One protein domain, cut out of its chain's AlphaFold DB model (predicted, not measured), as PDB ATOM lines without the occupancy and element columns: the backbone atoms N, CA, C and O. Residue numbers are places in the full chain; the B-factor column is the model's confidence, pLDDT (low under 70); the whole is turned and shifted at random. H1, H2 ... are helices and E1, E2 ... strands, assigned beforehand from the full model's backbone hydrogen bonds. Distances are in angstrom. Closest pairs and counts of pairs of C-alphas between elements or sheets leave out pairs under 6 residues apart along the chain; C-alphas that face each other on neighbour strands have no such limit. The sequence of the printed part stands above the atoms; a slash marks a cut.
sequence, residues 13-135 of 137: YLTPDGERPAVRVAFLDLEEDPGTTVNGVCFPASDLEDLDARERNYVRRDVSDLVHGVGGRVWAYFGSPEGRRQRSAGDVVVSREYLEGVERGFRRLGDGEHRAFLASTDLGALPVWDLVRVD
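Overview. This is residues 13 to 135 of the 137 residues of the protein "Gamma-glutamylcyclotransferase" of Thermoleophilaceae bacterium (UniProt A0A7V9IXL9). Two small two-stranded sheets, E1 with E4 and the hairpin E2 with E3, are joined along the chain by helix H2, while H3 and H4 make a V that is apart from the hairpin. From E1 the unnamed stretch of residues 27 to 47 runs through the middle of the domain and on to H1, which sits beside E2. The printed part has 123 residues, with four named helices and five named strands in the order E1 H1 E2 E3 H2 E4 H3 H4 E5; under half of the residues are in named elements, and the class is mixed, helices and strands. Sheet E1 E4 is parallel and sheet E2 E3 antiparallel. The whole is compact, with a radius of gyration of the C-alphas of 15.8 A and spans of 47 by 34 by 27 A.

Arrangement. E1, residues 24 to 26, is the parallel neighbour of E4, residues 92 to 95, at 57 degrees; N 26 and O 93 are 2.9 A apart, within hydrogen-bond range. H1, residues 48 to 54, comes closest to E2, residues 58 to 62, at the C-alphas of Asp 52 and Arg 60, 7.2 A apart. E2 forms an antiparallel hairpin with E3, residues 75 to 79, at 146 degrees; N 59 and O 78 are within hydrogen-bond range at 2.7 A, and N 61 and O 76 at 2.8 A. The closest C-alphas of E1 and H2, residues 81 to 88, are those of Ala 26 and Arg 87, 7.1 A apart. H3, residues 96 to 109, touches H4, residues 111 to 120, with residues 103 to 107 alone, at a steep tilt of 50 degrees, opposite ways; their closest C-alphas, of Phe 106 and His 114, are 4.8 A apart. E5, residues 132 to 134, pairs with no named strand, but its residues 132 to 133 pair antiparallel with residues 13 to 14. H3 and E5 are near each other, with 5 pairs of C-alphas within 10 A. In H1, H2, H3 and H4 every O i to N i+4 pair is within hydrogen-bond range.

Along the chain. E1 begins at C-alpha 24 (17.138, 39.452, -20.353). E2 is 13.1 A long and E3 13.4 A. H3 is the longest helix, 20.4 A from C-alpha 96 (17.901, 29.159, -29.615) to C-alpha 109, and H4 measures 14.3 A. E5 ends at C-alpha 134 (10.044, 40.926, -33.382).

Size, cuts and confidence. The C-alphas of Asp 17 and Gly 71 are the two farthest apart, at 47.1 A. The printed part has no cut. The links E1 to H1, E2 to E3 and H4 to E5 are long. The mean pLDDT of the printed part is 93.1, and residue 124 is under 70.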
ATOM      1  N   TYR A  13      11.448  40.075 -27.927       97.44
ATOM      2  CA  TYR A  13      11.284  38.637 -28.091       97.44
ATOM      3  C   TYR A  13       9.986  38.166 -27.453       97.44
ATOM      4  O   TYR A  13       9.637  38.608 -26.355       97.44
ATOM      5  N   LEU A  14       9.321  37.242 -28.137       97.94
ATOM      6  CA  LEU A  14       8.148  36.525 -27.657       97.94
ATOM      7  C   LEU A  14       8.485  35.042 -27.478       97.94
ATOM      8  O   LEU A  14       9.337  34.511 -28.188       97.94
ATOM      9  N   THR A  15       7.818  34.361 -26.561       97.50
ATOM     10  CA  THR A  15       7.758  32.896 -26.526       97.50
ATOM     11  C   THR A  15       6.913  32.372 -27.701       97.50
ATOM     12  O   THR A  15       6.207  33.147 -28.353       97.50
ATOM     13  N   PRO A  16       6.955  31.062 -28.017       97.31
ATOM     14  CA  PRO A  16       6.227  30.508 -29.164       97.31
ATOM     15  C   PRO A  16       4.699  30.654 -29.088       97.31
ATOM     16  O   PRO A  16       4.032  30.658 -30.119       97.31
ATOM     17  N   ASP A  17       4.143  30.782 -27.886       96.75
ATOM     18  CA  ASP A  17       2.727  31.061 -27.616       96.75
ATOM     19  C   ASP A  17       2.372  32.561 -27.671       96.75
ATOM     20  O   ASP A  17       1.203  32.923 -27.545       96.75
ATOM     21  N   GLY A  18       3.354  33.431 -27.925       97.00
ATOM     22  CA  GLY A  18       3.160  34.865 -28.133       97.00
ATOM     23  C   GLY A  18       3.259  35.723 -26.870       97.00
ATOM     24  O   GLY A  18       3.014  36.927 -26.951       97.00
ATOM     25  N   GLU A  19       3.629  35.154 -25.719       97.19
ATOM     26  CA  GLU A  19       3.888  35.930 -24.504       97.19
ATOM     27  C   GLU A  19       5.232  36.663 -24.603       97.19
ATOM     28  O   GLU A  19       6.195  36.179 -25.194       97.19
ATOM     29  N   ARG A  20       5.325  37.853 -24.005       96.81
ATOM     30  CA  ARG A  20       6.593  38.562 -23.854       96.81
ATOM     31  C   ARG A  20       7.206  38.267 -22.480       96.81
ATOM     32  O   ARG A  20       6.784  38.883 -21.500       96.81
ATOM     33  N   PRO A  21       8.226  37.397 -22.385       96.38
ATOM     34  CA  PRO A  21       8.791  37.028 -21.097       96.38
ATOM     35  C   PRO A  21       9.604  38.179 -20.498       96.38
ATOM     36  O   PRO A  21      10.376  38.854 -21.194       96.38
ATOM     37  N   ALA A  22       9.483  38.354 -19.180       95.25
ATOM     38  CA  ALA A  22      10.247  39.313 -18.386       95.25
ATOM     39  C   ALA A  22      11.672  38.802 -18.091       95.25
ATOM     40  O   ALA A  22      12.061  38.607 -16.944       95.25
ATOM     41  N   VAL A  23      12.445  38.564 -19.151       95.25
ATOM     42  CA  VAL A  23      13.823  38.050 -19.102       95.25
ATOM     43  C   VAL A  23      14.789  39.014 -19.778       95.25
ATOM     44  O   VAL A  23      14.402  39.934 -20.499       95.25
ATOM     45  N   ARG A  24      16.085  38.787 -19.592       94.38
ATOM     46  CA  ARG A  24      17.138  39.452 -20.353       94.38
ATOM     47  C   ARG A  24      17.637  38.520 -21.442       94.38
ATOM     48  O   ARG A  24      18.048  37.403 -21.161       94.38
ATOM     49  N   VAL A  25      17.658  38.996 -22.682       94.31
ATOM     50  CA  VAL A  25      18.214  38.232 -23.805       94.31
ATOM     51  C   VAL A  25      19.678  38.620 -23.998       94.31
ATOM     52  O   VAL A  25      19.998  39.809 -24.162       94.31
ATOM     53  N   ALA A  26      20.556  37.621 -23.934       93.44
ATOM     54  CA  ALA A  26      21.990  37.734 -24.166       93.44
ATOM     55  C   ALA A  26      22.357  37.439 -25.627       93.44
ATOM     56  O   ALA A  26      21.687  36.676 -26.322       93.44
ATOM     57  N   PHE A  27      23.456  38.053 -26.058       93.31
ATOM     58  CA  PHE A  27      24.109  37.857 -27.351       93.31
ATOM     59  C   PHE A  27      25.615  37.703 -27.098       93.31
ATOM     60  O   PHE A  27      26.064  37.946 -25.974       93.31
ATOM     61  N   LEU A  28      26.385  37.307 -28.114       93.88
ATOM     62  CA  LEU A  28      27.840  37.207 -27.994       93.88
ATOM     63  C   LEU A  28      28.461  38.533 -27.543       93.88
ATOM     64  O   LEU A  28      28.009  39.614 -27.928       93.88
ATOM     65  N   ASP A  29      29.509  38.424 -26.739       93.75
ATOM     66  CA  ASP A  29      30.331  39.539 -26.286       93.75
ATOM     67  C   ASP A  29      31.812  39.215 -26.521       93.75
ATOM     68  O   ASP A  29      32.194  38.048 -26.582       93.75
ATOM     69  N   LEU A  30      32.627  40.259 -26.648       93.94
ATOM     70  CA  LEU A  30      34.078  40.181 -26.601       93.94
ATOM     71  C   LEU A  30      34.564  40.642 -25.226       93.94
ATOM     72  O   LEU A  30      34.212  41.722 -24.734       93.94
ATOM     73  N   GLU A  31      35.415  39.826 -24.618       91.56
ATOM     74  CA  GLU A  31      36.119  40.138 -23.382       91.56
ATOM     75  C   GLU A  31      37.627  40.082 -23.623       91.56
ATOM     76  O   GLU A  31      38.112  39.293 -24.432       91.56
ATOM     77  N   GLU A  32      38.361  40.981 -22.973       91.94
ATOM     78  CA  GLU A  32      39.818  40.978 -23.047       91.94
ATOM     79  C   GLU A  32      40.347  39.822 -22.201       91.94
ATOM     80  O   GLU A  32      40.164  39.810 -20.985       91.94
ATOM     81  N   ASP A  33      41.022  38.878 -22.848       92.31
ATOM     82  CA  ASP A  33      41.659  37.740 -22.193       92.31
ATOM     83  C   ASP A  33      43.059  37.504 -22.790       92.31
ATOM     84  O   ASP A  33      43.183  37.080 -23.946       92.31
ATOM     85  N   PRO A  34      44.138  37.831 -22.052       90.69
ATOM     86  CA  PRO A  34      45.499  37.665 -22.543       90.69
ATOM     87  C   PRO A  34      45.815  36.209 -22.910       90.69
ATOM     88  O   PRO A  34      45.819  35.322 -22.063       90.69
ATOM     89  N   GLY A  35      46.181  35.981 -24.172       90.12
ATOM     90  CA  GLY A  35      46.542  34.653 -24.683       90.12
ATOM     91  C   GLY A  35      45.405  33.931 -25.404       90.12
ATOM     92  O   GLY A  35      45.662  32.907 -26.038       90.12
ATOM     93  N   THR A  36      44.197  34.492 -25.387       93.44
ATOM     94  CA  THR A  36      43.060  34.001 -26.165       93.44
ATOM     95  C   THR A  36      42.920  34.796 -27.458       93.44
ATOM     96  O   THR A  36      43.108  36.012 -27.501       93.44
ATOM     97  N   THR A  37      42.591  34.100 -28.542       94.50
ATOM     98  CA  THR A  37      42.250  34.707 -29.830       94.50
ATOM     99  C   THR A  37      40.879  34.217 -30.269       94.50
ATOM    100  O   THR A  37      40.511  33.070 -30.026       94.50
ATOM    101  N   VAL A  38      40.121  35.098 -30.920       95.06
ATOM    102  CA  VAL A  38      38.811  34.781 -31.498       95.06
ATOM    103  C   VAL A  38      38.882  34.918 -33.011       95.06
ATOM    104  O   VAL A  38      39.577  35.790 -33.536       95.06
ATOM    105  N   ASN A  39      38.149  34.068 -33.721       94.88
ATOM    106  CA  ASN A  39      37.922  34.228 -35.151       94.88
ATOM    107  C   ASN A  39      36.616  34.992 -35.415       94.88
ATOM    108  O   ASN A  39      35.697  35.017 -34.598       94.88
ATOM    109  N   GLY A  40      36.532  35.638 -36.576       91.69
ATOM    110  CA  GLY A  40      35.386  36.465 -36.940       91.69
ATOM    111  C   GLY A  40      35.415  36.902 -38.397       91.69
ATOM    112  O   GLY A  40      36.290  36.514 -39.168       91.69
ATOM    113  N   VAL A  41      34.436  37.723 -38.777       90.69
ATOM    114  CA  VAL A  41      34.302  38.256 -40.137       90.69
ATOM    115  C   VAL A  41      34.442  39.770 -40.095       90.69
ATOM    116  O   VAL A  41      33.703  40.445 -39.382       90.69
ATOM    117  N   CYS A  42      35.359  40.304 -40.899       92.50
ATOM    118  CA  CYS A  42      35.479  41.738 -41.128       92.50
ATOM    119  C   CYS A  42      34.742  42.111 -42.419       92.50
ATOM    120  O   CYS A  42      34.985  41.514 -43.468       92.50
ATOM    121  N   PHE A  43      33.863  43.108 -42.352       91.88
ATOM    122  CA  PHE A  43      33.157  43.647 -43.513       91.88
ATOM    123  C   PHE A  43      33.389  45.160 -43.621       91.88
ATOM    124  O   PHE A  43      33.534  45.827 -42.595       91.88
ATOM    125  N   PRO A  44      33.431  45.725 -44.842       93.38
ATOM    126  CA  PRO A  44      33.500  47.170 -45.017       93.38
ATOM    127  C   PRO A  44      32.281  47.857 -44.394       93.38
ATOM    128  O   PRO A  44      31.146  47.449 -44.641       93.38
ATOM    129  N   ALA A  45      32.513  48.923 -43.629       91.69
ATOM    130  CA  ALA A  45      31.463  49.747 -43.040       91.69
ATOM    131  C   ALA A  45      31.672  51.213 -43.434       91.69
ATOM    132  O   ALA A  45      32.759  51.761 -43.249       91.69
ATOM    133  N   SER A  46      30.632  51.835 -43.989       87.19
ATOM    134  CA  SER A  46      30.621  53.259 -44.347       87.19
ATOM    135  C   SER A  46      29.855  54.123 -43.349       87.19
ATOM    136  O   SER A  46      30.124  55.316 -43.272       87.19
ATOM    137  N   ASP A  47      28.935  53.526 -42.588       93.31
ATOM    138  CA  ASP A  47      28.094  54.224 -41.618       93.31
ATOM    139  C   ASP A  47      28.270  53.609 -40.226       93.31
ATOM    140  O   ASP A  47      27.694  52.576 -39.883       93.31
ATOM    141  N   LEU A  48      29.174  54.204 -39.447       94.38
ATOM    142  CA  LEU A  48      29.466  53.734 -38.096       94.38
ATOM    143  C   LEU A  48      28.438  54.251 -37.080       94.38
ATOM    144  O   LEU A  48      28.319  53.663 -36.011       94.38
ATOM    145  N   GLU A  49      27.701  55.316 -37.402       94.81
ATOM    146  CA  GLU A  49      26.671  55.877 -36.522       94.81
ATOM    147  C   GLU A  49      25.438  54.971 -36.507       94.81
ATOM    148  O   GLU A  49      24.928  54.647 -35.434       94.81
ATOM    149  N   ASP A  50      25.039  54.458 -37.672       91.88
ATOM    150  CA  ASP A  50      23.982  53.450 -37.783       91.88
ATOM    151  C   ASP A  50      24.340  52.155 -37.042       91.88
ATOM    152  O   ASP A  50      23.500  51.550 -36.365       91.88
ATOM    153  N   LEU A  51      25.605  51.726 -37.125       93.12
ATOM    154  CA  LEU A  51      26.082  50.572 -36.363       93.12
ATOM    155  C   LEU A  51      26.066  50.856 -34.857       93.12
ATOM    156  O   LEU A  51      25.560  50.031 -34.103       93.12
ATOM    157  N   ASP A  52      26.517  52.025 -34.405       94.50
ATOM    158  CA  ASP A  52      26.444  52.407 -32.990       94.50
ATOM    159  C   ASP A  52      24.988  52.448 -32.482       94.50
ATOM    160  O   ASP A  52      24.687  51.966 -31.386       94.50
ATOM    161  N   ALA A  53      24.058  52.949 -33.301       90.56
ATOM    162  CA  ALA A  53      22.631  52.976 -32.992       90.56
ATOM    163  C   ALA A  53      22.001  51.576 -32.948       90.56
ATOM    164  O   ALA A  53      21.035  51.360 -32.206       90.56
ATOM    165  N   ARG A  54      22.529  50.618 -33.715       89.62
ATOM    166  CA  ARG A  54      22.113  49.210 -33.678       89.62
ATOM    167  C   ARG A  54      22.702  48.473 -32.474       89.62
ATOM    168  O   ARG A  54      21.988  47.726 -31.803       89.62
ATOM    169  N   GLU A  55      23.972  48.715 -32.167       92.44
ATOM    170  CA  GLU A  55      24.757  48.029 -31.133       92.44
ATOM    171  C   GLU A  55      24.667  48.719 -29.754       92.44
ATOM    172  O   GLU A  55      25.636  48.774 -29.002       92.44
ATOM    173  N   ARG A  56      23.481  49.210 -29.360       89.62
ATOM    174  CA  ARG A  56      23.256  50.067 -28.163       89.62
ATOM    175  C   ARG A  56      23.760  49.516 -26.825       89.62
ATOM    176  O   ARG A  56      23.924  50.268 -25.871       89.62
ATOM    177  N   ASN A  57      23.928  48.197 -26.718       91.12
ATOM    178  CA  ASN A  57      24.428  47.541 -25.505       91.12
ATOM    179  C   ASN A  57      25.954  47.378 -25.498       91.12
ATOM    180  O   ASN A  57      26.489  46.812 -24.542       91.12
ATOM    181  N   TYR A  58      26.640  47.868 -26.526       95.31
ATOM    182  CA  TYR A  58      28.066  47.709 -26.749       95.31
ATOM    183  C   TYR A  58      28.758  49.067 -26.908       95.31
ATOM    184  O   TYR A  58      28.134  50.107 -27.091       95.31
ATOM    185  N   VAL A  59      30.079  49.040 -26.810       96.06
ATOM    186  CA  VAL A  59      30.990  50.160 -27.007       96.06
ATOM    187  C   VAL A  59      31.901  49.804 -28.170       96.06
ATOM    188  O   VAL A  59      32.589  48.780 -28.137       96.06
ATOM    189  N   ARG A  60      31.915  50.664 -29.189       97.19
ATOM    190  CA  ARG A  60      32.833  50.567 -30.324       97.19
ATOM    191  C   ARG A  60      34.270  50.828 -29.863       97.19
ATOM    192  O   ARG A  60      34.535  51.828 -29.197       97.19
ATOM    193  N   ARG A  61      35.197  49.942 -30.227       97.00
ATOM    194  CA  ARG A  61      36.636  50.067 -29.952       97.00
ATOM    195  C   ARG A  61      37.450  49.871 -31.223       97.00
ATOM    196  O   ARG A  61      37.090  49.041 -32.057       97.00
ATOM    197  N   ASP A  62      38.525  50.643 -31.351       96.88
ATOM    198  CA  ASP A  62      39.522  50.452 -32.405       96.88
ATOM    199  C   ASP A  62      40.350  49.211 -32.059       96.88
ATOM    200  O   ASP A  62      40.921  49.133 -30.971       96.88
ATOM    201  N   VAL A  63      40.369  48.232 -32.958       96.38
ATOM    202  CA  VAL A  63      41.126  46.981 -32.812       96.38
ATOM    203  C   VAL A  63      42.075  46.769 -33.989       96.38
ATOM    204  O   VAL A  63      42.500  45.646 -34.245       96.38
ATOM    205  N   SER A  64      42.412  47.839 -34.717       96.06
ATOM    206  CA  SER A  64      43.237  47.775 -35.932       96.06
ATOM    207  C   SER A  64      44.567  47.053 -35.702       96.06
ATOM    208  O   SER A  64      44.978  46.249 -36.531       96.06
ATOM    209  N   ASP A  65      45.194  47.267 -34.545       94.88
ATOM    210  CA  ASP A  65      46.485  46.657 -34.201       94.88
ATOM    211  C   ASP A  65      46.374  45.186 -33.754       94.88
ATOM    212  O   ASP A  65      47.386  44.500 -33.617       94.88
ATOM    213  N   LEU A  66      45.152  44.688 -33.531       93.50
ATOM    214  CA  LEU A  66      44.873  43.323 -33.070       93.50
ATOM    215  C   LEU A  66      44.433  42.388 -34.202       93.50
ATOM    216  O   LEU A  66      44.306  41.183 -33.982       93.50
ATOM    217  N   VAL A  67      44.178  42.919 -35.402       93.56
ATOM    218  CA  VAL A  67      43.670  42.139 -36.534       93.56
ATOM    219  C   VAL A  67      44.655  42.194 -37.695       93.56
ATOM    220  O   VAL A  67      44.982  43.252 -38.226       93.56
ATOM    221  N   HIS A  68      45.118  41.024 -38.125       88.75
ATOM    222  CA  HIS A  68      46.067  40.898 -39.227       88.75
ATOM    223  C   HIS A  68      45.365  40.600 -40.556       88.75
ATOM    224  O   HIS A  68      44.296  39.996 -40.594       88.75
ATOM    225  N   GLY A  69      45.993  40.988 -41.669       87.75
ATOM    226  CA  GLY A  69      45.516  40.649 -43.016       87.75
ATOM    227  C   GLY A  69      44.361  41.512 -43.540       87.75
ATOM    228  O   GLY A  69      43.866  41.255 -44.634       87.75
ATOM    229  N   VAL A  70      43.965  42.551 -42.802       87.69
ATOM    230  CA  VAL A  70      42.969  43.548 -43.221       87.69
ATOM    231  C   VAL A  70      43.633  44.901 -43.446       87.69
ATOM    232  O   VAL A  70      44.533  45.298 -42.713       87.69
ATOM    233  N   GLY A  71      43.194  45.606 -44.487       85.25
ATOM    234  CA  GLY A  71      43.621  46.975 -44.759       85.25
ATOM    235  C   GLY A  71      42.671  47.988 -44.124       85.25
ATOM    236  O   GLY A  71      41.459  47.884 -44.299       85.25
ATOM    237  N   GLY A  72      43.221  49.000 -43.451       90.75
ATOM    238  CA  GLY A  72      42.453  50.109 -42.875       90.75
ATOM    239  C   GLY A  72      42.137  49.943 -41.388       90.75
ATOM    240  O   GLY A  72      42.718  49.101 -40.710       90.75
ATOM    241  N   ARG A  73      41.241  50.801 -40.880       95.38
ATOM    242  CA  ARG A  73      40.817  50.774 -39.475       95.38
ATOM    243  C   ARG A  73      39.770  49.693 -39.243       95.38
ATOM    244  O   ARG A  73      38.788  49.632 -39.983       95.38
ATOM    245  N   VAL A  74      39.959  48.901 -38.195       96.56
ATOM    246  CA  VAL A  74      39.037  47.835 -37.794       96.56
ATOM    247  C   VAL A  74      38.380  48.213 -36.476       96.56
ATOM    248  O   VAL A  74      39.050  48.579 -35.512       96.56
ATOM    249  N   TRP A  75      37.055  48.106 -36.435       97.25
ATOM    250  CA  TRP A  75      36.252  48.381 -35.251       97.25
ATOM    251  C   TRP A  75      35.567  47.105 -34.779       97.25
ATOM    252  O   TRP A  75      35.047  46.343 -35.593       97.25
ATOM    253  N   ALA A  76      35.522  46.904 -33.467       96.69
ATOM    254  CA  ALA A  76      34.747  45.841 -32.837       96.69
ATOM    255  C   ALA A  76      33.887  46.400 -31.698       96.69
ATOM    256  O   ALA A  76      34.186  47.454 -31.130       96.69
ATOM    257  N   TYR A  77      32.803  45.697 -31.378       96.81
ATOM    258  CA  TYR A  77      31.814  46.106 -30.383       96.81
ATOM    259  C   TYR A  77      31.935  45.227 -29.138       96.81
ATOM    260  O   TYR A  77      31.732  44.019 -29.204       96.81
ATOM    261  N   PHE A  78      32.268  45.848 -28.007       96.75
ATOM    262  CA  PHE A  78      32.463  45.190 -26.710       96.75
ATOM    263  C   PHE A  78      31.319  45.535 -25.769       96.75
ATOM    264  O   PHE A  78      30.864  46.674 -25.753       96.75
ATOM    265  N   GLY A  79      30.861  44.590 -24.961       94.31
ATOM    266  CA  GLY A  79      29.732  44.757 -24.062       94.31
ATOM    267  C   GLY A  79      29.945  45.967 -23.167       94.31
ATOM    268  O   GLY A  79      30.967  46.102 -22.487       94.31
ATOM    269  N   SER A  80      28.983  46.883 -23.187       93.38
ATOM    270  CA  SER A  80      29.030  48.080 -22.357       93.38
ATOM    271  C   SER A  80      29.012  47.700 -20.871       93.38
ATOM    272  O   SER A  80      28.467  46.651 -20.508       93.38
ATOM    273  N   PRO A  81      29.527  48.560 -19.972       91.62
ATOM    274  CA  PRO A  81      29.449  48.308 -18.534       91.62
ATOM    275  C   PRO A  81      28.020  48.027 -18.051       91.62
ATOM    276  O   PRO A  81      27.814  47.195 -17.172       91.62
ATOM    277  N   GLU A  82      27.027  48.691 -18.647       87.94
ATOM    278  CA  GLU A  82      25.616  48.452 -18.352       87.94
ATOM    279  C   GLU A  82      25.128  47.102 -18.888       87.94
ATOM    280  O   GLU A  82      24.508  46.343 -18.146       87.94
ATOM    281  N   GLY A  83      25.465  46.749 -20.131       87.44
ATOM    282  CA  GLY A  83      25.142  45.441 -20.704       87.44
ATOM    283  C   GLY A  83      25.725  44.282 -19.887       87.44
ATOM    284  O   GLY A  83      25.031  43.301 -19.615       87.44
ATOM    285  N   ARG A  84      26.967  44.428 -19.411       88.25
ATOM    286  CA  ARG A  84      27.625  43.441 -18.543       88.25
ATOM    287  C   ARG A  84      26.951  43.336 -17.175       88.25
ATOM    288  O   ARG A  84      26.681  42.227 -16.726       88.25
ATOM    289  N   ARG A  85      26.575  44.462 -16.550       86.94
ATOM    290  CA  ARG A  85      25.770  44.448 -15.311       86.94
ATOM    291  C   ARG A  85      24.434  43.735 -15.504       86.94
ATOM    292  O   ARG A  85      24.051  42.933 -14.659       86.94
ATOM    293  N   GLN A  86      23.749  43.988 -16.619       83.94
ATOM    294  CA  GLN A  86      22.488  43.320 -16.943       83.94
ATOM    295  C   GLN A  86      22.664  41.805 -17.096       83.94
ATOM    296  O   GLN A  86      21.815  41.056 -16.618       83.94
ATOM    297  N   ARG A  87      23.768  41.340 -17.699       84.31
ATOM    298  CA  ARG A  87      24.098  39.906 -17.786       84.31
ATOM    299  C   ARG A  87      24.290  39.266 -16.401       84.31
ATOM    300  O   ARG A  87      23.952  38.106 -16.208       84.31
ATOM    301  N   SER A  88      24.812  40.001 -15.425       82.75
ATOM    302  CA  SER A  88      25.055  39.474 -14.074       82.75
ATOM    303  C   SER A  88      23.843  39.558 -13.134       82.75
ATOM    304  O   SER A  88      23.902  39.027 -12.030       82.75
ATOM    305  N   ALA A  89      22.750  40.213 -13.537       77.94
ATOM    306  CA  ALA A  89      21.615  40.536 -12.665       77.94
ATOM    307  C   ALA A  89      20.566  39.412 -12.493       77.94
ATOM    308  O   ALA A  89      19.531  39.653 -11.874       77.94
ATOM    309  N   GLY A  90      20.808  38.207 -13.025       71.88
ATOM    310  CA  GLY A  90      19.836  37.101 -13.035       71.88
ATOM    311  C   GLY A  90      18.806  37.198 -14.175       71.88
ATOM    312  O   GLY A  90      18.686  38.236 -14.833       71.88
ATOM    313  N   ASP A  91      18.102  36.091 -14.438       88.19
ATOM    314  CA  ASP A  91      17.077  35.934 -15.492       88.19
ATOM    315  C   ASP A  91      17.574  36.219 -16.912       88.19
ATOM    316  O   ASP A  91      16.930  36.906 -17.708       88.19
ATOM    317  N   VAL A  92      18.760  35.702 -17.227       93.69
ATOM    318  CA  VAL A  92      19.394  35.858 -18.535       93.69
ATOM    319  C   VAL A  92      19.259  34.577 -19.333       93.69
ATOM    320  O   VAL A  92      19.632  33.506 -18.861       93.69
ATOM    321  N   VAL A  93      18.766  34.705 -20.556       95.44
ATOM    322  CA  VAL A  93      18.577  33.601 -21.494       95.44
ATOM    323  C   VAL A  93      19.237  33.924 -22.826       95.44
ATOM    324  O   VAL A  93      19.470  35.091 -23.161       95.44
ATOM    325  N   VAL A  94      19.502  32.893 -23.614       95.38
ATOM    326  CA  VAL A  94      19.878  33.032 -25.022       95.38
ATOM    327  C   VAL A  94      18.755  32.476 -25.895       95.38
ATOM    328  O   VAL A  94      18.162  31.445 -25.577       95.38
ATOM    329  N   SER A  95      18.435  33.167 -26.990       96.44
ATOM    330  CA  SER A  95      17.506  32.627 -27.990       96.44
ATOM    331  C   SER A  95      18.165  31.454 -28.722       96.44
ATOM    332  O   SER A  95      19.291  31.588 -29.211       96.44
ATOM    333  N   ARG A  96      17.453  30.327 -28.840       96.31
ATOM    334  CA  ARG A  96      17.901  29.159 -29.615       96.31
ATOM    335  C   ARG A  96      18.236  29.528 -31.055       96.31
ATOM    336  O   ARG A  96      19.314  29.194 -31.533       96.31
ATOM    337  N   GLU A  97      17.340  30.258 -31.719       96.50
ATOM    338  CA  GLU A  97      17.512  30.668 -33.117       96.50
ATOM    339  C   GLU A  97      18.798  31.483 -33.308       96.50
ATOM    340  O   GLU A  97      19.544  31.268 -34.267       96.50
ATOM    341  N   TYR A  98      19.083  32.393 -32.371       95.69
ATOM    342  CA  TYR A  98      20.304  33.191 -32.397       95.69
ATOM    343  C   TYR A  98      21.555  32.311 -32.282       95.69
ATOM    344  O   TYR A  98      22.448  32.413 -33.126       95.69
ATOM    345  N   LEU A  99      21.602  31.433 -31.275       95.06
ATOM    346  CA  LEU A  99      22.747  30.554 -31.035       95.06
ATOM    347  C   LEU A  99      23.007  29.630 -32.235       95.06
ATOM    348  O   LEU A  99      24.122  29.575 -32.755       95.06
ATOM    349  N   GLU A 100      21.964  28.979 -32.749       95.50
ATOM    350  CA  GLU A 100      22.061  28.120 -33.933       95.50
ATOM    351  C   GLU A 100      22.458  28.905 -35.191       95.50
ATOM    352  O   GLU A 100      23.168  28.393 -36.059       95.50
ATOM    353  N   GLY A 101      22.008  30.157 -35.318       96.25
ATOM    354  CA  GLY A 101      22.415  31.073 -36.380       96.25
ATOM    355  C   GLY A 101      23.921  31.330 -36.386       96.25
ATOM    356  O   GLY A 101      24.553  31.190 -37.435       96.25
ATOM    357  N   VAL A 102      24.484  31.644 -35.218       95.25
ATOM    358  CA  VAL A 102      25.923  31.863 -35.017       95.25
ATOM    359  C   VAL A 102      26.717  30.597 -35.333       95.25
ATOM    360  O   VAL A 102      27.605  30.632 -36.187       95.25
ATOM    361  N   GLU A 103      26.368  29.463 -34.717       95.00
ATOM    362  CA  GLU A 103      27.069  28.191 -34.939       95.00
ATOM    363  C   GLU A 103      27.071  27.795 -36.417       95.00
ATOM    364  O   GLU A 103      28.096  27.419 -36.989       95.00
ATOM    365  N   ARG A 104      25.912  27.910 -37.071       96.50
ATOM    366  CA  ARG A 104      25.764  27.629 -38.499       96.50
ATOM    367  C   ARG A 104      26.588  28.585 -39.359       96.50
ATOM    368  O   ARG A 104      27.065  28.167 -40.412       96.50
ATOM    369  N   GLY A 105      26.755  29.839 -38.939       96.19
ATOM    370  CA  GLY A 105      27.657  30.799 -39.572       96.19
ATOM    371  C   GLY A 105      29.090  30.277 -39.602       96.19
ATOM    372  O   GLY A 105      29.658  30.121 -40.681       96.19
ATOM    373  N   PHE A 106      29.633  29.896 -38.446       96.62
ATOM    374  CA  PHE A 106      30.991  29.354 -38.362       96.62
ATOM    375  C   PHE A 106      31.153  28.007 -39.076       96.62
ATOM    376  O   PHE A 106      32.154  27.800 -39.757       96.62
ATOM    377  N   ARG A 107      30.151  27.117 -39.031       96.25
ATOM    378  CA  ARG A 107      30.173  25.865 -39.815       96.25
ATOM    379  C   ARG A 107      30.271  26.112 -41.319       96.25
ATOM    380  O   ARG A 107      30.943  25.356 -42.011       96.25
ATOM    381  N   ARG A 108      29.633  27.167 -41.838       96.56
ATOM    382  CA  ARG A 108      29.725  27.530 -43.265       96.56
ATOM    383  C   ARG A 108      31.098  28.057 -43.672       96.56
ATOM    384  O   ARG A 108      31.435  27.949 -44.845       96.56
ATOM    385  N   LEU A 109      31.868  28.609 -42.735       94.88
ATOM    386  CA  LEU A 109      33.249  29.031 -42.982       94.88
ATOM    387  C   LEU A 109      34.225  27.839 -43.004       94.88
ATOM    388  O   LEU A 109      35.310  27.946 -43.568       94.88
ATOM    389  N   GLY A 110      33.817  26.694 -42.451       96.75
ATOM    390  CA  GLY A 110      34.532  25.421 -42.503       96.75
ATOM    391  C   GLY A 110      34.879  24.859 -41.122       96.75
ATOM    392  O   GLY A 110      34.810  25.546 -40.104       96.75
ATOM    393  N   ASP A 111      35.294  23.591 -41.087       96.81
ATOM    394  CA  ASP A 111      35.555  22.856 -39.836       96.81
ATOM    395  C   ASP A 111      36.689  23.459 -38.992       96.81
ATOM    396  O   ASP A 111      36.719  23.299 -37.770       96.81
ATOM    397  N   GLY A 112      37.647  24.142 -39.627       97.44
ATOM    398  CA  GLY A 112      38.697  24.890 -38.930       97.44
ATOM    399  C   GLY A 112      38.121  26.057 -38.130       97.44
ATOM    400  O   GLY A 112      38.330  26.132 -36.921       97.44
ATOM    401  N   GLU A 113      37.324  26.896 -38.788       96.75
ATOM    402  CA  GLU A 113      36.703  28.083 -38.194       96.75
ATOM    403  C   GLU A 113      35.669  27.724 -37.127       96.75
ATOM    404  O   GLU A 113      35.612  28.353 -36.073       96.75
ATOM    405  N   HIS A 114      34.888  26.666 -37.349       97.00
ATOM    406  CA  HIS A 114      33.959  26.164 -36.342       97.00
ATOM    407  C   HIS A 114      34.680  25.660 -35.085       97.00
ATOM    408  O   HIS A 114      34.241  25.949 -33.975       97.00
ATOM    409  N   ARG A 115      35.815  24.960 -35.224       96.69
ATOM    410  CA  ARG A 115      36.620  24.544 -34.063       96.69
ATOM    411  C   ARG A 115      37.260  25.728 -33.342       96.69
ATOM    412  O   ARG A 115      37.268  25.726 -32.115       96.69
ATOM    413  N   ALA A 116      37.765  26.722 -34.073       96.44
ATOM    414  CA  ALA A 116      38.321  27.939 -33.481       96.44
ATOM    415  C   ALA A 116      37.261  28.722 -32.687       96.44
ATOM    416  O   ALA A 116      37.525  29.147 -31.563       96.44
ATOM    417  N   PHE A 117      36.037  28.812 -33.215       96.19
ATOM    418  CA  PHE A 117      34.904  29.418 -32.517       96.19
ATOM    419  C   PHE A 117      34.589  28.687 -31.206       96.19
ATOM    420  O   PHE A 117      34.541  29.314 -30.151       96.19
ATOM    421  N   LEU A 118      34.451  27.357 -31.247       95.00
ATOM    422  CA  LEU A 118      34.169  26.552 -30.051       95.00
ATOM    423  C   LEU A 118      35.289  26.621 -29.001       95.00
ATOM    424  O   LEU A 118      35.012  26.520 -27.811       95.00
ATOM    425  N   ALA A 119      36.544  26.774 -29.427       94.94
ATOM    426  CA  ALA A 119      37.690  26.868 -28.523       94.94
ATOM    427  C   ALA A 119      37.817  28.238 -27.836       94.94
ATOM    428  O   ALA A 119      38.455  28.329 -26.791       94.94
ATOM    429  N   SER A 120      37.243  29.288 -28.426       94.94
ATOM    430  CA  SER A 120      37.401  30.677 -27.977       94.94
ATOM    431  C   SER A 120      36.120  31.299 -27.422       94.94
ATOM    432  O   SER A 120      36.152  32.405 -26.888       94.94
ATOM    433  N   THR A 121      34.989  30.600 -27.530       93.81
ATOM    434  CA  THR A 121      33.688  31.105 -27.095       93.81
ATOM    435  C   THR A 121      33.172  30.303 -25.914       93.81
ATOM    436  O   THR A 121      32.898  29.108 -26.027       93.81
ATOM    437  N   ASP A 122      32.953  30.988 -24.794       89.50
ATOM    438  CA  ASP A 122      32.149  30.449 -23.706       89.50
ATOM    439  C   ASP A 122      30.675  30.427 -24.130       89.50
ATOM    440  O   ASP A 122      29.945  31.412 -24.009       89.50
ATOM    441  N   LEU A 123      30.222  29.275 -24.624       81.31
ATOM    442  CA  LEU A 123      28.803  28.991 -24.861       81.31
ATOM    443  C   LEU A 123      28.057  28.658 -23.556       81.31
ATOM    444  O   LEU A 123      27.064  27.936 -23.595       81.31
ATOM    445  N   GLY A 124      28.577  29.130 -22.416       66.75
ATOM    446  CA  GLY A 124      28.223  28.765 -21.052       66.75
ATOM    447  C   GLY A 124      26.729  28.694 -20.753       66.75
ATOM    448  O   GLY A 124      25.889  29.201 -21.489       66.75
ATOM    449  N   ALA A 125      26.421  28.059 -19.618       72.38
ATOM    450  CA  ALA A 125      25.135  27.483 -19.202       72.38
ATOM    451  C   ALA A 125      23.936  28.443 -19.019       72.38
ATOM    452  O   ALA A 125      23.047  28.171 -18.207       72.38
ATOM    453  N   LEU A 126      23.880  29.564 -19.741       89.31
ATOM    454  CA  LEU A 126      22.653  30.332 -19.859       89.31
ATOM    455  C   LEU A 126      21.546  29.409 -20.390       89.31
ATOM    456  O   LEU A 126      21.762  28.685 -21.366       89.31
ATOM    457  N   PRO A 127      20.351  29.430 -19.778       93.56
ATOM    458  CA  PRO A 127      19.207  28.732 -20.329       93.56
ATOM    459  C   PRO A 127      18.962  29.157 -21.781       93.56
ATOM    460  O   PRO A 127      18.876  30.347 -22.098       93.56
ATOM    461  N   VAL A 128      18.843  28.164 -22.660       95.31
ATOM    462  CA  VAL A 128      18.489  28.363 -24.066       95.31
ATOM    463  C   VAL A 128      16.976  28.272 -24.190       95.31
ATOM    464  O   VAL A 128      16.396  27.235 -23.865       95.31
ATOM    465  N   TRP A 129      16.337  29.349 -24.638       97.00
ATOM    466  CA  TRP A 129      14.885  29.425 -24.798       97.00
ATOM    467  C   TRP A 129      14.504  29.537 -26.270       97.00
ATOM    468  O   TRP A 129      15.197  30.181 -27.064       97.00
ATOM    469  N   ASP A 130      13.370  28.941 -26.624       97.94
ATOM    470  CA  ASP A 130      12.732  29.194 -27.910       97.94
ATOM    471  C   ASP A 130      12.070  30.569 -27.841       97.94
ATOM    472  O   ASP A 130      11.148  30.794 -27.060       97.94
ATOM    473  N   LEU A 131      12.601  31.511 -28.616       97.75
ATOM    474  CA  LEU A 131      12.164  32.899 -28.630       97.75
ATOM    475  C   LEU A 131      12.059  33.384 -30.070       97.75
ATOM    476  O   LEU A 131      13.005  33.227 -30.840       97.75
ATOM    477  N   VAL A 132      10.948  34.033 -30.394       97.31
ATOM    478  CA  VAL A 132      10.678  34.659 -31.687       97.31
ATOM    479  C   VAL A 132      11.039  36.135 -31.604       97.31
ATOM    480  O   VAL A 132      10.493  36.870 -30.779       97.31
ATOM    481  N   ARG A 133      11.970  36.579 -32.451       96.12
ATOM    482  CA  ARG A 133      12.351  37.991 -32.559       96.12
ATOM    483  C   ARG A 133      11.268  38.780 -33.294       96.12
ATOM    484  O   ARG A 133      10.846  38.396 -34.381       96.12
ATOM    485  N   VAL A 134      10.896  39.925 -32.737       95.94
ATOM    486  CA  VAL A 134      10.044  40.926 -33.382       95.94
ATOM    487  C   VAL A 134      10.842  42.215 -33.518       95.94
ATOM    488  O   VAL A 134      11.260  42.802 -32.518       95.94
ATOM    489  N   ASP A 135      11.079  42.634 -34.758       92.81
ATOM    490  CA  ASP A 135      11.763  43.882 -35.090       92.81
ATOM    491  C   ASP A 135      10.762  45.024 -35.260       92.81
ATOM    492  O   ASP A 135       9.726  44.865 -35.904       92.81
TER     493      ASP A 135